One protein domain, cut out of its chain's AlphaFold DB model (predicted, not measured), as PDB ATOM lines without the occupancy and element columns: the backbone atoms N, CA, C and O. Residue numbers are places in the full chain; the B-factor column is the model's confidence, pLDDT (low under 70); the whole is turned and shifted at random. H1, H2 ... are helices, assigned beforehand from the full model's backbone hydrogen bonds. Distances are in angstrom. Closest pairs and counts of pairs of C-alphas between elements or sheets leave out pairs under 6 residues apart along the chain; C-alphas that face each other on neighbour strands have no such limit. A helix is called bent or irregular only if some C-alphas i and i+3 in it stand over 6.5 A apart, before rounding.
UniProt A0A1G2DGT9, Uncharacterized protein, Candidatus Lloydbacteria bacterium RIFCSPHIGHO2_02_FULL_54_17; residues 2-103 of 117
ATOM      1  N   GLN A   2     211.661 219.808 240.636       69.31
ATOM      2  CA  GLN A   2     211.372 218.365 240.791       69.31
ATOM      3  C   GLN A   2     210.071 217.929 240.080       69.31
ATOM      4  O   GLN A   2     210.041 216.891 239.423       69.31
ATOM      5  N   ARG A   3     209.030 218.777 240.116       68.69
ATOM      6  CA  ARG A   3     207.758 218.597 239.389       68.69
ATOM      7  C   ARG A   3     207.947 218.527 237.867       68.69
ATOM      8  O   ARG A   3     207.419 217.620 237.234       68.69
ATOM      9  N   ASP A   4     208.736 219.430 237.288       73.19
ATOM     10  CA  ASP A   4     208.965 219.497 235.834       73.19
ATOM     11  C   ASP A   4     209.702 218.260 235.308       73.19
ATOM     12  O   ASP A   4     209.360 217.735 234.248       73.19
ATOM     13  N   ILE A   5     210.665 217.750 236.082       78.12
ATOM     14  CA  ILE A   5     211.384 216.505 235.779       78.12
ATOM     15  C   ILE A   5     210.414 215.319 235.781       78.12
ATOM     16  O   ILE A   5     210.421 214.522 234.849       78.12
ATOM     17  N   ILE A   6     209.532 215.224 236.780       75.50
ATOM     18  CA  ILE A   6     208.544 214.139 236.876       75.50
ATOM     19  C   ILE A   6     207.535 214.210 235.721       75.50
ATOM     20  O   ILE A   6     207.194 213.184 235.136       75.50
ATOM     21  N   ILE A   7     207.104 215.412 235.333       77.00
ATOM     22  CA  ILE A   7     206.244 215.622 234.159       77.00
ATOM     23  C   ILE A   7     206.956 215.196 232.871       77.00
ATOM     24  O   ILE A   7     206.346 214.556 232.012       77.00
ATOM     25  N   LEU A   8     208.239 215.529 232.719       79.88
ATOM     26  CA  LEU A   8     209.030 215.108 231.567       79.88
ATOM     27  C   LEU A   8     209.168 213.579 231.520       79.88
ATOM     28  O   LEU A   8     208.944 212.983 230.469       79.88
ATOM     29  N   GLU A   9     209.464 212.935 232.650       80.38
ATOM     30  CA  GLU A   9     209.535 211.474 232.741       80.38
ATOM     31  C   GLU A   9     208.185 210.811 232.430       80.38
ATOM     32  O   GLU A   9     208.159 209.797 231.734       80.38
ATOM     33  N   LEU A  10     207.062 211.398 232.863       79.75
ATOM     34  CA  LEU A  10     205.716 210.935 232.507       79.75
ATOM     35  C   LEU A  10     205.467 211.021 230.998       79.75
ATOM     36  O   LEU A  10     204.974 210.059 230.414       79.75
ATOM     37  N   LYS A  11     205.860 212.124 230.347       79.81
ATOM     38  CA  LYS A  11     205.772 212.283 228.883       79.81
ATOM     39  C   LYS A  11     206.653 211.283 228.134       79.81
ATOM     40  O   LYS A  11     206.250 210.760 227.099       79.81
ATOM     41  N   VAL A  12     207.853 210.999 228.637       80.94
ATOM     42  CA  VAL A  12     208.740 209.985 228.042       80.94
ATOM     43  C   VAL A  12     208.124 208.599 228.199       80.94
ATOM     44  O   VAL A  12     207.971 207.877 227.219       80.94
ATOM     45  N   TYR A  13     207.698 208.255 229.411       79.56
ATOM     46  CA  TYR A  13     207.059 206.981 229.715       79.56
ATOM     47  C   TYR A  13     205.766 206.762 228.933       79.56
ATOM     48  O   TYR A  13     205.448 205.636 228.555       79.56
ATOM     49  N   GLN A  14     205.022 207.832 228.657       75.19
ATOM     50  CA  GLN A  14     203.842 207.817 227.809       75.19
ATOM     51  C   GLN A  14     204.149 207.273 226.404       75.19
ATOM     52  O   GLN A  14     203.365 206.469 225.902       75.19
ATOM     53  N   ASN A  15     205.283 207.665 225.824       74.12
ATOM     54  CA  ASN A  15     205.665 207.367 224.441       74.12
ATOM     55  C   ASN A  15     206.661 206.203 224.309       74.12
ATOM     56  O   ASN A  15     206.947 205.763 223.199       74.12
ATOM     57  N   SER A  16     207.209 205.708 225.419       73.69
ATOM     58  CA  SER A  16     208.152 204.593 225.423       73.69
ATOM     59  C   SER A  16     207.452 203.235 225.495       73.69
ATOM     60  O   SER A  16     206.306 203.116 225.937       73.69
ATOM     61  N   GLU A  17     208.202 202.180 225.176       73.94
ATOM     62  CA  GLU A  17     207.829 200.812 225.528       73.94
ATOM     63  C   GLU A  17     207.520 200.724 227.034       73.94
ATOM     64  O   GLU A  17     208.291 201.185 227.887       73.94
ATOM     65  N   LYS A  18     206.353 200.170 227.370       76.62
ATOM     66  CA  LYS A  18     205.834 200.167 228.736       76.62
ATOM     67  C   LYS A  18     206.534 199.091 229.558       76.62
ATOM     68  O   LYS A  18     206.207 197.912 229.474       76.62
ATOM     69  N   LYS A  19     207.479 199.503 230.411       80.00
ATOM     70  CA  LYS A  19     208.194 198.605 231.337       80.00
ATOM     71  C   LYS A  19     207.660 198.747 232.769       80.00
ATOM     72  O   LYS A  19     207.598 199.874 233.268       80.00
ATOM     73  N   PRO A  20     207.332 197.645 233.476       82.06
ATOM     74  CA  PRO A  20     206.847 197.703 234.861       82.06
ATOM     75  C   PRO A  20     207.788 198.454 235.814       82.06
ATOM     76  O   PRO A  20     207.340 199.216 236.665       82.06
ATOM     77  N   ALA A  21     209.104 198.313 235.630       84.44
ATOM     78  CA  ALA A  21     210.099 199.012 236.445       84.44
ATOM     79  C   ALA A  21     210.013 200.547 236.315       84.44
ATOM     80  O   ALA A  21     210.151 201.258 237.310       84.44
ATOM     81  N   MET A  22     209.732 201.063 235.111       82.25
ATOM     82  CA  MET A  22     209.548 202.504 234.893       82.25
ATOM     83  C   MET A  22     208.282 203.015 235.582       82.25
ATOM     84  O   MET A  22     208.317 204.079 236.192       82.25
ATOM     85  N   ARG A  23     207.196 202.227 235.560       85.06
ATOM     86  CA  ARG A  23     205.958 202.543 236.290       85.06
ATOM     87  C   ARG A  23     206.226 202.722 237.784       85.06
ATOM     88  O   ARG A  23     205.832 203.731 238.357       85.06
ATOM     89  N   ASN A  24     206.916 201.760 238.398       85.25
ATOM     90  CA  ASN A  24     207.193 201.774 239.835       85.25
ATOM     91  C   ASN A  24     208.090 202.954 240.230       85.25
ATOM     92  O   ASN A  24     207.856 203.591 241.256       85.25
ATOM     93  N   ARG A  25     209.094 203.273 239.399       85.50
ATOM     94  CA  ARG A  25     209.943 204.457 239.588       85.50
ATOM     95  C   ARG A  25     209.119 205.743 239.546       85.50
ATOM     96  O   ARG A  25     209.271 206.572 240.438       85.50
ATOM     97  N   LEU A  26     208.254 205.892 238.544       84.94
ATOM     98  CA  LEU A  26     207.384 207.061 238.399       84.94
ATOM     99  C   LEU A  26     206.410 207.200 239.563       84.94
ATOM    100  O   LEU A  26     206.252 208.296 240.085       84.94
ATOM    101  N   GLU A  27     205.810 206.097 240.009       87.62
ATOM    102  CA  GLU A  27     204.953 206.092 241.193       87.62
ATOM    103  C   GLU A  27     205.712 206.607 242.419       87.62
ATOM    104  O   GLU A  27     205.252 207.528 243.089       87.62
ATOM    105  N   HIS A  28     206.904 206.067 242.686       84.81
ATOM    106  CA  HIS A  28     207.728 206.517 243.806       84.81
ATOM    107  C   HIS A  28     208.128 207.989 243.693       84.81
ATOM    108  O   HIS A  28     208.035 208.718 244.681       84.81
ATOM    109  N   ALA A  29     208.559 208.435 242.512       80.81
ATOM    110  CA  ALA A  29     208.951 209.821 242.279       80.81
ATOM    111  C   ALA A  29     207.770 210.779 242.493       80.81
ATOM    112  O   ALA A  29     207.910 211.811 243.149       80.81
ATOM    113  N   PHE A  30     206.589 210.407 242.000       80.81
ATOM    114  CA  PHE A  30     205.387 211.219 242.112       80.81
ATOM    115  C   PHE A  30     204.898 211.322 243.558       80.81
ATOM    116  O   PHE A  30     204.685 212.427 244.054       80.81
ATOM    117  N   LEU A  31     204.791 210.184 244.255       81.12
ATOM    118  CA  LEU A  31     204.295 210.124 245.633       81.12
ATOM    119  C   LEU A  31     205.247 210.755 246.661       81.12
ATOM    120  O   LEU A  31     204.802 211.128 247.740       81.12
ATOM    121  N   ARG A  32     206.545 210.873 246.353       76.88
ATOM    122  CA  ARG A  32     207.545 211.435 247.279       76.88
ATOM    123  C   ARG A  32     207.998 212.858 246.959       76.88
ATOM    124  O   ARG A  32     208.791 213.391 247.728       76.88
ATOM    125  N   GLY A  33     207.576 213.458 245.842       69.44
ATOM    126  CA  GLY A  33     208.168 214.732 245.413       69.44
ATOM    127  C   GLY A  33     207.280 215.686 244.620       69.44
ATOM    128  O   GLY A  33     207.379 216.888 244.831       69.44
ATOM    129  N   ALA A  34     206.427 215.206 243.710       66.56
ATOM    130  CA  ALA A  34     205.681 216.116 242.829       66.56
ATOM    131  C   ALA A  34     204.390 216.676 243.432       66.56
ATOM    132  O   ALA A  34     203.875 217.653 242.896       66.56
ATOM    133  N   ASN A  35     203.841 216.032 244.469       64.00
ATOM    134  CA  ASN A  35     202.437 216.221 244.813       64.00
ATOM    135  C   ASN A  35     202.144 216.426 246.307       64.00
ATOM    136  O   ASN A  35     201.177 215.878 246.833       64.00
ATOM    137  N   SER A  36     202.997 217.185 247.002       69.44
ATOM    138  CA  SER A  36     202.903 217.384 248.454       69.44
ATOM    139  C   SER A  36     201.535 217.909 248.888       69.44
ATOM    140  O   SER A  36     200.926 217.275 249.733       69.44
ATOM    141  N   ARG A  37     200.978 218.960 248.267       78.88
ATOM    142  CA  ARG A  37     199.692 219.544 248.702       78.88
ATOM    143  C   ARG A  37     198.527 218.552 248.651       78.88
ATOM    144  O   ARG A  37     197.843 218.342 249.651       78.88
ATOM    145  N   VAL A  38     198.278 217.940 247.490       77.88
ATOM    146  CA  VAL A  38     197.129 217.034 247.304       77.88
ATOM    147  C   VAL A  38     197.305 215.756 248.133       77.88
ATOM    148  O   VAL A  38     196.328 215.240 248.679       77.88
ATOM    149  N   LEU A  39     198.541 215.266 248.287       80.94
ATOM    150  CA  LEU A  39     198.837 214.110 249.140       80.94
ATOM    151  C   LEU A  39     198.724 214.435 250.634       80.94
ATOM    152  O   LEU A  39     198.132 213.648 251.365       80.94
ATOM    153  N   GLU A  40     199.226 215.581 251.093       80.81
ATOM    154  CA  GLU A  40     199.084 216.043 252.482       80.81
ATOM    155  C   GLU A  40     197.612 216.201 252.857       80.81
ATOM    156  O   GLU A  40     197.202 215.848 253.962       80.81
ATOM    157  N   LYS A  41     196.800 216.686 251.914       83.69
ATOM    158  CA  LYS A  41     195.400 217.019 252.157       83.69
ATOM    159  C   LYS A  41     194.433 215.844 252.021       83.69
ATOM    160  O   LYS A  41     193.513 215.719 252.824       83.69
ATOM    161  N   HIS A  42     194.627 214.975 251.027       85.31
ATOM    162  CA  HIS A  42     193.703 213.873 250.715       85.31
ATOM    163  C   HIS A  42     194.289 212.474 250.982       85.31
ATOM    164  O   HIS A  42     193.590 211.463 250.841       85.31
ATOM    165  N   GLY A  43     195.563 212.392 251.380       86.06
ATOM    166  CA  GLY A  43     196.223 211.182 251.861       86.06
ATOM    167  C   GLY A  43     196.100 209.986 250.917       86.06
ATOM    168  O   GLY A  43     196.334 210.063 249.709       86.06
ATOM    169  N   ARG A  44     195.680 208.847 251.481       88.25
ATOM    170  CA  ARG A  44     195.594 207.557 250.776       88.25
ATOM    171  C   ARG A  44     194.680 207.583 249.547       88.25
ATOM    172  O   ARG A  44     194.901 206.803 248.620       88.25
ATOM    173  N   CYS A  45     193.669 208.450 249.517       88.88
ATOM    174  CA  CYS A  45     192.764 208.560 248.373       88.88
ATOM    175  C   CYS A  45     193.482 209.133 247.144       88.88
ATOM    176  O   CYS A  45     193.295 208.623 246.036       88.88
ATOM    177  N   ALA A  46     194.344 210.133 247.349       87.31
ATOM    178  CA  ALA A  46     195.186 210.700 246.301       87.31
ATOM    179  C   ALA A  46     196.270 209.707 245.848       87.31
ATOM    180  O   ALA A  46     196.482 209.546 244.647       87.31
ATOM    181  N   GLU A  47     196.887 208.960 246.773       89.62
ATOM    182  CA  GLU A  47     197.818 207.883 246.399       89.62
ATOM    183  C   GLU A  47     197.154 206.830 245.503       89.62
ATOM    184  O   GLU A  47     197.728 206.394 244.503       89.62
ATOM    185  N   CYS A  48     195.933 206.413 245.854       90.88
ATOM    186  CA  CYS A  48     195.170 205.448 245.069       90.88
ATOM    187  C   CYS A  48     194.878 205.982 243.660       90.88
ATOM    188  O   CYS A  48     195.065 205.253 242.682       90.88
ATOM    189  N   ALA A  49     194.509 207.262 243.552       90.12
ATOM    190  CA  ALA A  49     194.259 207.918 242.275       90.12
ATOM    191  C   ALA A  49     195.518 207.922 241.393       90.12
ATOM    192  O   ALA A  49     195.459 207.462 240.254       90.12
ATOM    193  N   VAL A  50     196.677 208.320 241.933       89.38
ATOM    194  CA  VAL A  50     197.973 208.283 241.224       89.38
ATOM    195  C   VAL A  50     198.292 206.877 240.711       89.38
ATOM    196  O   VAL A  50     198.607 206.695 239.532       89.38
ATOM    197  N   ARG A  51     198.169 205.859 241.574       90.12
ATOM    198  CA  ARG A  51     198.413 204.456 241.198       90.12
ATOM    199  C   ARG A  51     197.499 204.000 240.066       90.12
ATOM    200  O   ARG A  51     197.961 203.289 239.172       90.12
ATOM    201  N   LYS A  52     196.227 204.412 240.091       89.75
ATOM    202  CA  LYS A  52     195.255 204.126 239.030       89.75
ATOM    203  C   LYS A  52     195.627 204.808 237.725       89.75
ATOM    204  O   LYS A  52     195.665 204.126 236.711       89.75
ATOM    205  N   VAL A  53     195.978 206.095 237.740       88.62
ATOM    206  CA  VAL A  53     196.388 206.800 236.515       88.62
ATOM    207  C   VAL A  53     197.609 206.136 235.876       88.62
ATOM    208  O   VAL A  53     197.608 205.876 234.675       88.62
ATOM    209  N   LEU A  54     198.627 205.786 236.669       87.00
ATOM    210  CA  LEU A  54     199.819 205.096 236.165       87.00
ATOM    211  C   LEU A  54     199.514 203.684 235.648       87.00
ATOM    212  O   LEU A  54     200.093 203.262 234.647       87.00
ATOM    213  N   ALA A  55     198.605 202.954 236.299       86.69
ATOM    214  CA  ALA A  55     198.144 201.655 235.814       86.69
ATOM    215  C   ALA A  55     197.407 201.784 234.472       86.69
ATOM    216  O   ALA A  55     197.695 201.022 233.551       86.69
ATOM    217  N   THR A  56     196.522 202.773 234.332       84.50
ATOM    218  CA  THR A  56     195.807 203.065 233.081       84.50
ATOM    219  C   THR A  56     196.777 203.470 231.973       84.50
ATOM    220  O   THR A  56     196.704 202.930 230.874       84.50
ATOM    221  N   MET A  57     197.749 204.337 232.272       83.19
ATOM    222  CA  MET A  57     198.789 204.766 231.326       83.19
ATOM    223  C   MET A  57     199.697 203.609 230.866       83.19
ATOM    224  O   MET A  57     200.262 203.660 229.770       83.19
ATOM    225  N   PHE A  58     199.863 202.583 231.707       82.50
ATOM    226  CA  PHE A  58     200.589 201.357 231.373       82.50
ATOM    227  C   PHE A  58     199.745 200.401 230.521       82.50
ATOM    228  O   PHE A  58     200.256 199.844 229.555       82.50
ATOM    229  N   ALA A  59     198.474 200.203 230.883       79.44
ATOM    230  CA  ALA A  59     197.600 199.200 230.279       79.44
ATOM    231  C   ALA A  59     196.948 199.654 228.964       79.44
ATOM    232  O   ALA A  59     196.702 198.821 228.096       79.44
ATOM    233  N   ILE A  60     196.654 200.950 228.811       71.44
ATOM    234  CA  ILE A  60     195.901 201.484 227.671       71.44
ATOM    235  C   ILE A  60     196.721 202.584 226.982       71.44
ATOM    236  O   ILE A  60     196.661 203.751 227.383       71.44
ATOM    237  N   PRO A  61     197.459 202.256 225.904       58.41
ATOM    238  CA  PRO A  61     198.227 203.241 225.143       58.41
ATOM    239  C   PRO A  61     197.353 204.299 224.454       58.41
ATOM    240  O   PRO A  61     197.879 205.330 224.055       58.41
ATOM    241  N   ALA A  62     196.041 204.050 224.316       56.59
ATOM    242  CA  ALA A  62     195.074 204.898 223.609       56.59
ATOM    243  C   ALA A  62     194.555 206.106 224.416       56.59
ATOM    244  O   ALA A  62     193.958 207.012 223.840       56.59
ATOM    245  N   HIS A  63     194.845 206.195 225.723       61.50
ATOM    246  CA  HIS A  63     194.492 207.360 226.555       61.50
ATOM    247  C   HIS A  63     195.698 208.151 227.084       61.50
ATOM    248  O   HIS A  63     195.698 208.583 228.242       61.50
ATOM    249  N   PRO A  64     196.755 208.355 226.287       63.62
ATOM    250  CA  PRO A  64     198.030 208.787 226.822       63.62
ATOM    251  C   PRO A  64     197.954 210.281 227.216       63.62
ATOM    252  O   PRO A  64     198.484 210.670 228.254       63.62
ATOM    253  N   ILE A  65     197.166 211.083 226.482       68.25
ATOM    254  CA  ILE A  65     196.877 212.494 226.788       68.25
ATOM    255  C   ILE A  65     196.037 212.627 228.066       68.25
ATOM    256  O   ILE A  65     196.378 213.426 228.930       68.25
ATOM    257  N   LEU A  66     194.987 211.814 228.227       74.19
ATOM    258  CA  LEU A  66     194.096 211.872 229.395       74.19
ATOM    259  C   LEU A  66     194.806 211.464 230.685       74.19
ATOM    260  O   LEU A  66     194.563 212.045 231.738       74.19
ATOM    261  N   CYS A  67     195.697 210.471 230.612       79.88
ATOM    262  CA  CYS A  67     196.483 210.057 231.768       79.88
ATOM    263  C   CYS A  67     197.514 211.125 232.151       79.88
ATOM    264  O   CYS A  67     197.685 211.399 233.336       79.88
ATOM    265  N   LEU A  68     198.188 211.744 231.174       80.06
ATOM    266  CA  LEU A  68     199.113 212.841 231.456       80.06
ATOM    267  C   LEU A  68     198.375 214.045 232.045       80.06
ATOM    268  O   LEU A  68     198.841 214.611 233.029       80.06
ATOM    269  N   ASP A  69     197.220 214.398 231.485       82.94
ATOM    270  CA  ASP A  69     196.380 215.474 231.998       82.94
ATOM    271  C   ASP A  69     195.943 215.187 233.440       82.94
ATOM    272  O   ASP A  69     196.216 215.994 234.321       82.94
ATOM    273  N   ALA A  70     195.423 213.991 233.734       84.81
ATOM    274  CA  ALA A  70     195.078 213.592 235.101       84.81
ATOM    275  C   ALA A  70     196.263 213.734 236.072       84.81
ATOM    276  O   ALA A  70     196.096 214.248 237.176       84.81
ATOM    277  N   MET A  71     197.474 213.330 235.665       85.56
ATOM    278  CA  MET A  71     198.679 213.506 236.486       85.56
ATOM    279  C   MET A  71     199.039 214.983 236.679       85.56
ATOM    280  O   MET A  71     199.436 215.374 237.773       85.56
ATOM    281  N   LEU A  72     198.891 215.817 235.649       81.25
ATOM    282  CA  LEU A  72     199.134 217.257 235.744       81.25
ATOM    283  C   LEU A  72     198.129 217.946 236.664       81.25
ATOM    284  O   LEU A  72     198.537 218.812 237.437       81.25
ATOM    285  N   GLN A  73     196.855 217.551 236.595       82.00
ATOM    286  CA  GLN A  73     195.804 218.042 237.481       82.00
ATOM    287  C   GLN A  73     196.056 217.612 238.924       82.00
ATOM    288  O   GLN A  73     195.954 218.434 239.828       82.00
ATOM    289  N   LEU A  74     196.468 216.357 239.130       82.88
ATOM    290  CA  LEU A  74     196.869 215.875 240.445       82.88
ATOM    291  C   LEU A  74     198.062 216.666 240.987       82.88
ATOM    292  O   LEU A  74     198.026 216.983 242.158       82.88
ATOM    293  N   CYS A  75     199.049 217.035 240.162       76.94
ATOM    294  CA  CYS A  75     200.211 217.862 240.530       76.94
ATOM    295  C   CYS A  75     199.916 219.358 240.759       76.94
ATOM    296  O   CYS A  75     200.865 220.144 240.858       76.94
ATOM    297  N   ARG A  76     198.659 219.814 240.727       75.56
ATOM    298  CA  ARG A  76     198.354 221.245 240.870       75.56
ATOM    299  C   ARG A  76     198.655 221.710 242.295       75.56
ATOM    300  O   ARG A  76     198.051 221.262 243.268       75.56
ATOM    301  N   ASP A  77     199.600 222.638 242.369       66.62
ATOM    302  CA  ASP A  77     200.154 223.174 243.612       66.62
ATOM    303  C   ASP A  77     199.822 224.663 243.797       66.62
ATOM    304  O   ASP A  77     200.478 225.348 244.568       66.62
ATOM    305  N   ASP A  78     198.833 225.186 243.059       67.62
ATOM    306  CA  ASP A  78     198.341 226.551 243.261       67.62
ATOM    307  C   ASP A  78     197.166 226.526 244.258       67.62
ATOM    308  O   ASP A  78     196.070 226.078 243.905       67.62
ATOM    309  N   PRO A  79     197.377 226.956 245.517       62.88
ATOM    310  CA  PRO A  79     196.341 226.946 246.543       62.88
ATOM    311  C   PRO A  79     195.301 228.066 246.374       62.88
ATOM    312  O   PRO A  79     194.292 228.044 247.075       62.88
ATOM    313  N   PHE A  80     195.539 229.046 245.499       65.31
ATOM    314  CA  PHE A  80     194.620 230.158 245.246       65.31
ATOM    315  C   PHE A  80     193.718 229.899 244.037       65.31
ATOM    316  O   PHE A  80     192.609 230.427 243.979       65.31
ATOM    317  N   GLU A  81     194.174 229.083 243.088       63.75
ATOM    318  CA  GLU A  81     193.425 228.749 241.875       63.75
ATOM    319  C   GLU A  81     192.480 227.545 242.065       63.75
ATOM    320  O   GLU A  81     191.430 227.478 241.421       63.75
ATOM    321  N   PHE A  82     192.806 226.610 242.971       70.94
ATOM    322  CA  PHE A  82     192.062 225.355 243.133       70.94
ATOM    323  C   PHE A  82     191.572 225.120 244.562       70.94
ATOM    324  O   PHE A  82     192.313 225.216 245.539       70.94
ATOM    325  N   THR A  83     190.297 224.752 244.664       78.75
ATOM    326  CA  THR A  83     189.611 224.460 245.926       78.75
ATOM    327  C   THR A  83     189.683 222.979 246.293       78.75
ATOM    328  O   THR A  83     189.700 222.097 245.436       78.75
ATOM    329  N   ASP A  84     189.581 222.700 247.588       81.94
ATOM    330  CA  ASP A  84     189.567 221.348 248.168       81.94
ATOM    331  C   ASP A  84     188.495 220.444 247.563       81.94
ATOM    332  O   ASP A  84     188.667 219.232 247.433       81.94
ATOM    333  N   TRP A  85     187.358 221.042 247.210       84.50
ATOM    334  CA  TRP A  85     186.262 220.327 246.581       84.50
ATOM    335  C   TRP A  85     186.628 219.877 245.162       84.50
ATOM    336  O   TRP A  85     186.334 218.739 244.809       84.50
ATOM    337  N   GLN A  86     187.318 220.714 244.379       85.62
ATOM    338  CA  GLN A  86     187.778 220.349 243.032       85.62
ATOM    339  C   GLN A  86     188.806 219.212 243.078       85.62
ATOM    340  O   GLN A  86     188.745 218.298 242.255       85.62
ATOM    341  N   ASP A  87     189.707 219.231 244.062       86.38
ATOM    342  CA  ASP A  87     190.677 218.152 244.274       86.38
ATOM    343  C   ASP A  87     189.986 216.841 244.665       86.38
ATOM    344  O   ASP A  87     190.264 215.778 244.104       86.38
ATOM    345  N   SER A  88     189.042 216.918 245.608       87.31
ATOM    346  CA  SER A  88     188.264 215.769 246.071       87.31
ATOM    347  C   SER A  88     187.422 215.160 244.944       87.31
ATOM    348  O   SER A  88     187.406 213.939 244.771       87.31
ATOM    349  N   ASP A  89     186.773 216.000 244.132       90.12
ATOM    350  CA  ASP A  89     186.007 215.579 242.960       90.12
ATOM    351  C   ASP A  89     186.899 214.878 241.924       90.12
ATOM    352  O   ASP A  89     186.580 213.774 241.479       90.12
ATOM    353  N   LEU A  90     188.057 215.458 241.593       88.56
ATOM    354  CA  LEU A  90     189.028 214.850 240.683       88.56
ATOM    355  C   LEU A  90     189.489 213.474 241.185       88.56
ATOM    356  O   LEU A  90     189.447 212.491 240.438       88.56
ATOM    357  N   ILE A  91     189.901 213.387 242.452       90.12
ATOM    358  CA  ILE A  91     190.337 212.136 243.087       90.12
ATOM    359  C   ILE A  91     189.216 211.098 243.043       90.12
ATOM    360  O   ILE A  91     189.468 209.936 242.709       90.12
ATOM    361  N   SER A  92     187.986 211.504 243.358       91.56
ATOM    362  CA  SER A  92     186.811 210.637 243.309       91.56
ATOM    363  C   SER A  92     186.577 210.113 241.894       91.56
ATOM    364  O   SER A  92     186.499 208.899 241.699       91.56
ATOM    365  N   ARG A  93     186.581 210.989 240.881       88.81
ATOM    366  CA  ARG A  93     186.385 210.602 239.477       88.81
ATOM    367  C   ARG A  93     187.458 209.646 238.968       88.81
ATOM    368  O   ARG A  93     187.143 208.684 238.268       88.81
ATOM    369  N   ILE A  94     188.722 209.860 239.332       90.06
ATOM    370  CA  ILE A  94     189.813 208.938 238.981       90.06
ATOM    371  C   ILE A  94     189.614 207.591 239.682       90.06
ATOM    372  O   ILE A  94     189.711 206.535 239.055       90.06
ATOM    373  N   ASN A  95     189.300 207.606 240.979       90.12
ATOM    374  CA  ASN A  95     189.115 206.386 241.754       90.12
ATOM    375  C   ASN A  95     187.883 205.588 241.316       90.12
ATOM    376  O   ASN A  95     187.938 204.359 241.304       90.12
ATOM    377  N   MET A  96     186.805 206.245 240.909       88.75
ATOM    378  CA  MET A  96     185.622 205.590 240.356       88.75
ATOM    379  C   MET A  96     185.790 205.191 238.884       88.75
ATOM    380  O   MET A  96     184.916 204.531 238.331       88.75
ATOM    381  N   GLY A  97     186.892 205.580 238.237       81.94
ATOM    382  CA  GLY A  97     187.133 205.341 236.812       81.94
ATOM    383  C   GLY A  97     186.324 206.249 235.881       81.94
ATOM    384  O   GLY A  97     186.524 206.201 234.667       81.94
ATOM    385  N   THR A  98     185.464 207.116 236.425       84.94
ATOM    386  CA  THR A  98     184.595 208.003 235.644       84.94
ATOM    387  C   THR A  98     185.370 209.078 234.892       84.94
ATOM    388  O   THR A  98     184.935 209.506 233.827       84.94
ATOM    389  N   TYR A  99     186.554 209.457 235.390       82.38
ATOM    390  CA  TYR A  99     187.466 210.385 234.710       82.38
ATOM    391  C   TYR A  99     187.860 209.896 233.309       82.38
ATOM    392  O   TYR A  99     187.925 210.671 232.359       82.38
ATOM    393  N   PHE A 100     188.128 208.596 233.179       76.88
ATOM    394  CA  PHE A 100     188.565 207.998 231.918       76.88
ATOM    395  C   PHE A 100     187.379 207.561 231.051       76.88
ATOM    396  O   PHE A 100     187.496 207.556 229.829       76.88
ATOM    397  N   SER A 101     186.229 207.245 231.657       70.25
ATOM    398  CA  SER A 101     185.017 206.871 230.922       70.25
ATOM    399  C   SER A 101     184.271 208.064 230.322       70.25
ATOM    400  O   SER A 101     183.612 207.910 229.306       70.25
ATOM    401  N   SER A 102     184.352 209.265 230.902       61.50
ATOM    402  CA  SER A 102     183.756 210.463 230.283       61.50
ATOM    403  C   SER A 102     184.467 210.885 228.997       61.50
ATOM    404  O   SER A 102     183.925 211.654 228.216       61.50
ATOM    405  N   ALA A 103     185.685 210.385 228.790       55.66
ATOM    406  CA  ALA A 103     186.509 210.651 227.624       55.66
ATOM    407  C   ALA A 103     186.738 209.390 226.771       55.66
ATOM    408  O   ALA A 103     187.594 209.403 225.882       55.66
TER     409      ALA A 103
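Overview. This is residues 2 to 103 of the 117 residues of an uncharacterized protein of Candidatus Lloydbacteria bacterium RIFCSPHIGHO2_02_FULL_54_17 (UniProt A0A1G2DGT9). Four helices, H1, H2, H4 and H5, stand side by side as a bundle, with H1 and H4 on opposite corners, and H6 packs on the outside of H4 and H5 as a fifth helix of the bundle. The short helix H3 lies across one end between H2 and H4, and the four-residue H7 follows the far end of H6. The bundle of H1, H2, H4, H5 and H6 is up and down, each helix running against the one before it. The printed part has 102 residues, with seven named helices in order from H1 to H7 and no named strand, and its class is all helix. It is compact, with a radius of gyration of the C-alphas of 12.6 A and spans of 37 by 31 by 22 A.

Arrangement. H1, residues 2 to 15, touches H2, residues 20 to 34, with the C-alphas of Arg 3 and Ala 34 closest at 4.7 A; this hairpin has a shallow tilt of 24 degrees. H2 touches H4, residues 44 to 59, closest at the C-alphas of Arg 23 and Leu 54, 6.6 A; they run opposite ways at a shallow tilt of 34 degrees, only just short of steep. H3, residues 36 to 42, touches H4 only at the corner, and only just, with 3 pairs of C-alphas within 8 A; the closest are those of Leu 39 and Ala 46, 5.7 A. H4, the hub, forms a hairpin with H5, residues 64 to 74, at a shallow tilt of 14 degrees; their closest C-alphas, those of Val 53 and Cys 67, are 5.8 A apart. H5 touches H1, closest at the C-alphas of Pro 64 and Gln 14, 6.0 A. H6, residues 84 to 95, touches H4 with residues 91 to 95 alone, at a steep tilt of 44 degrees; the closest C-alphas, of Asn 95 and Ala 49, are 5.4 A apart. H7, residues 98 to 101, touches H6 only at the corner, and only just, with 3 pairs of C-alphas within 8 A; the closest are those of Tyr 99 and Arg 93, 4.9 A. H1 and H6 are apart. In H1 to H6 every O i to N i+4 pair is within hydrogen-bond range; H7 is too short for such a pair.

Along the chain. H1 begins at C-alpha 2, (211.372, 218.365, 240.791), and is 20.5 A long. H2 is 20.1 A long and only just irregular, C-alphas 31 and 34 being 6.8 A apart. H3 has 7 residues. H4, the longest helix with 16 residues, is 22.2 A long and ends at C-alpha 59, (197.600, 199.200, 230.279). H5 is 15.4 A and H6 16.3 A long. H7 ends at C-alpha 101, (185.017, 206.871, 230.922).

Size, cuts and confidence. The two C-alphas farthest apart, those of Glu 17 and Phe 80, are 37.7 A apart. The printed part has no cut. No link is long; the link from H5 to H6, 9 residues, is short, and the others are tight. The mean pLDDT of the printed part is 79.4, and it is under 70 at residues 2 to 3, 33 to 36, 61 to 65, 77 to 81 and 102 to 103.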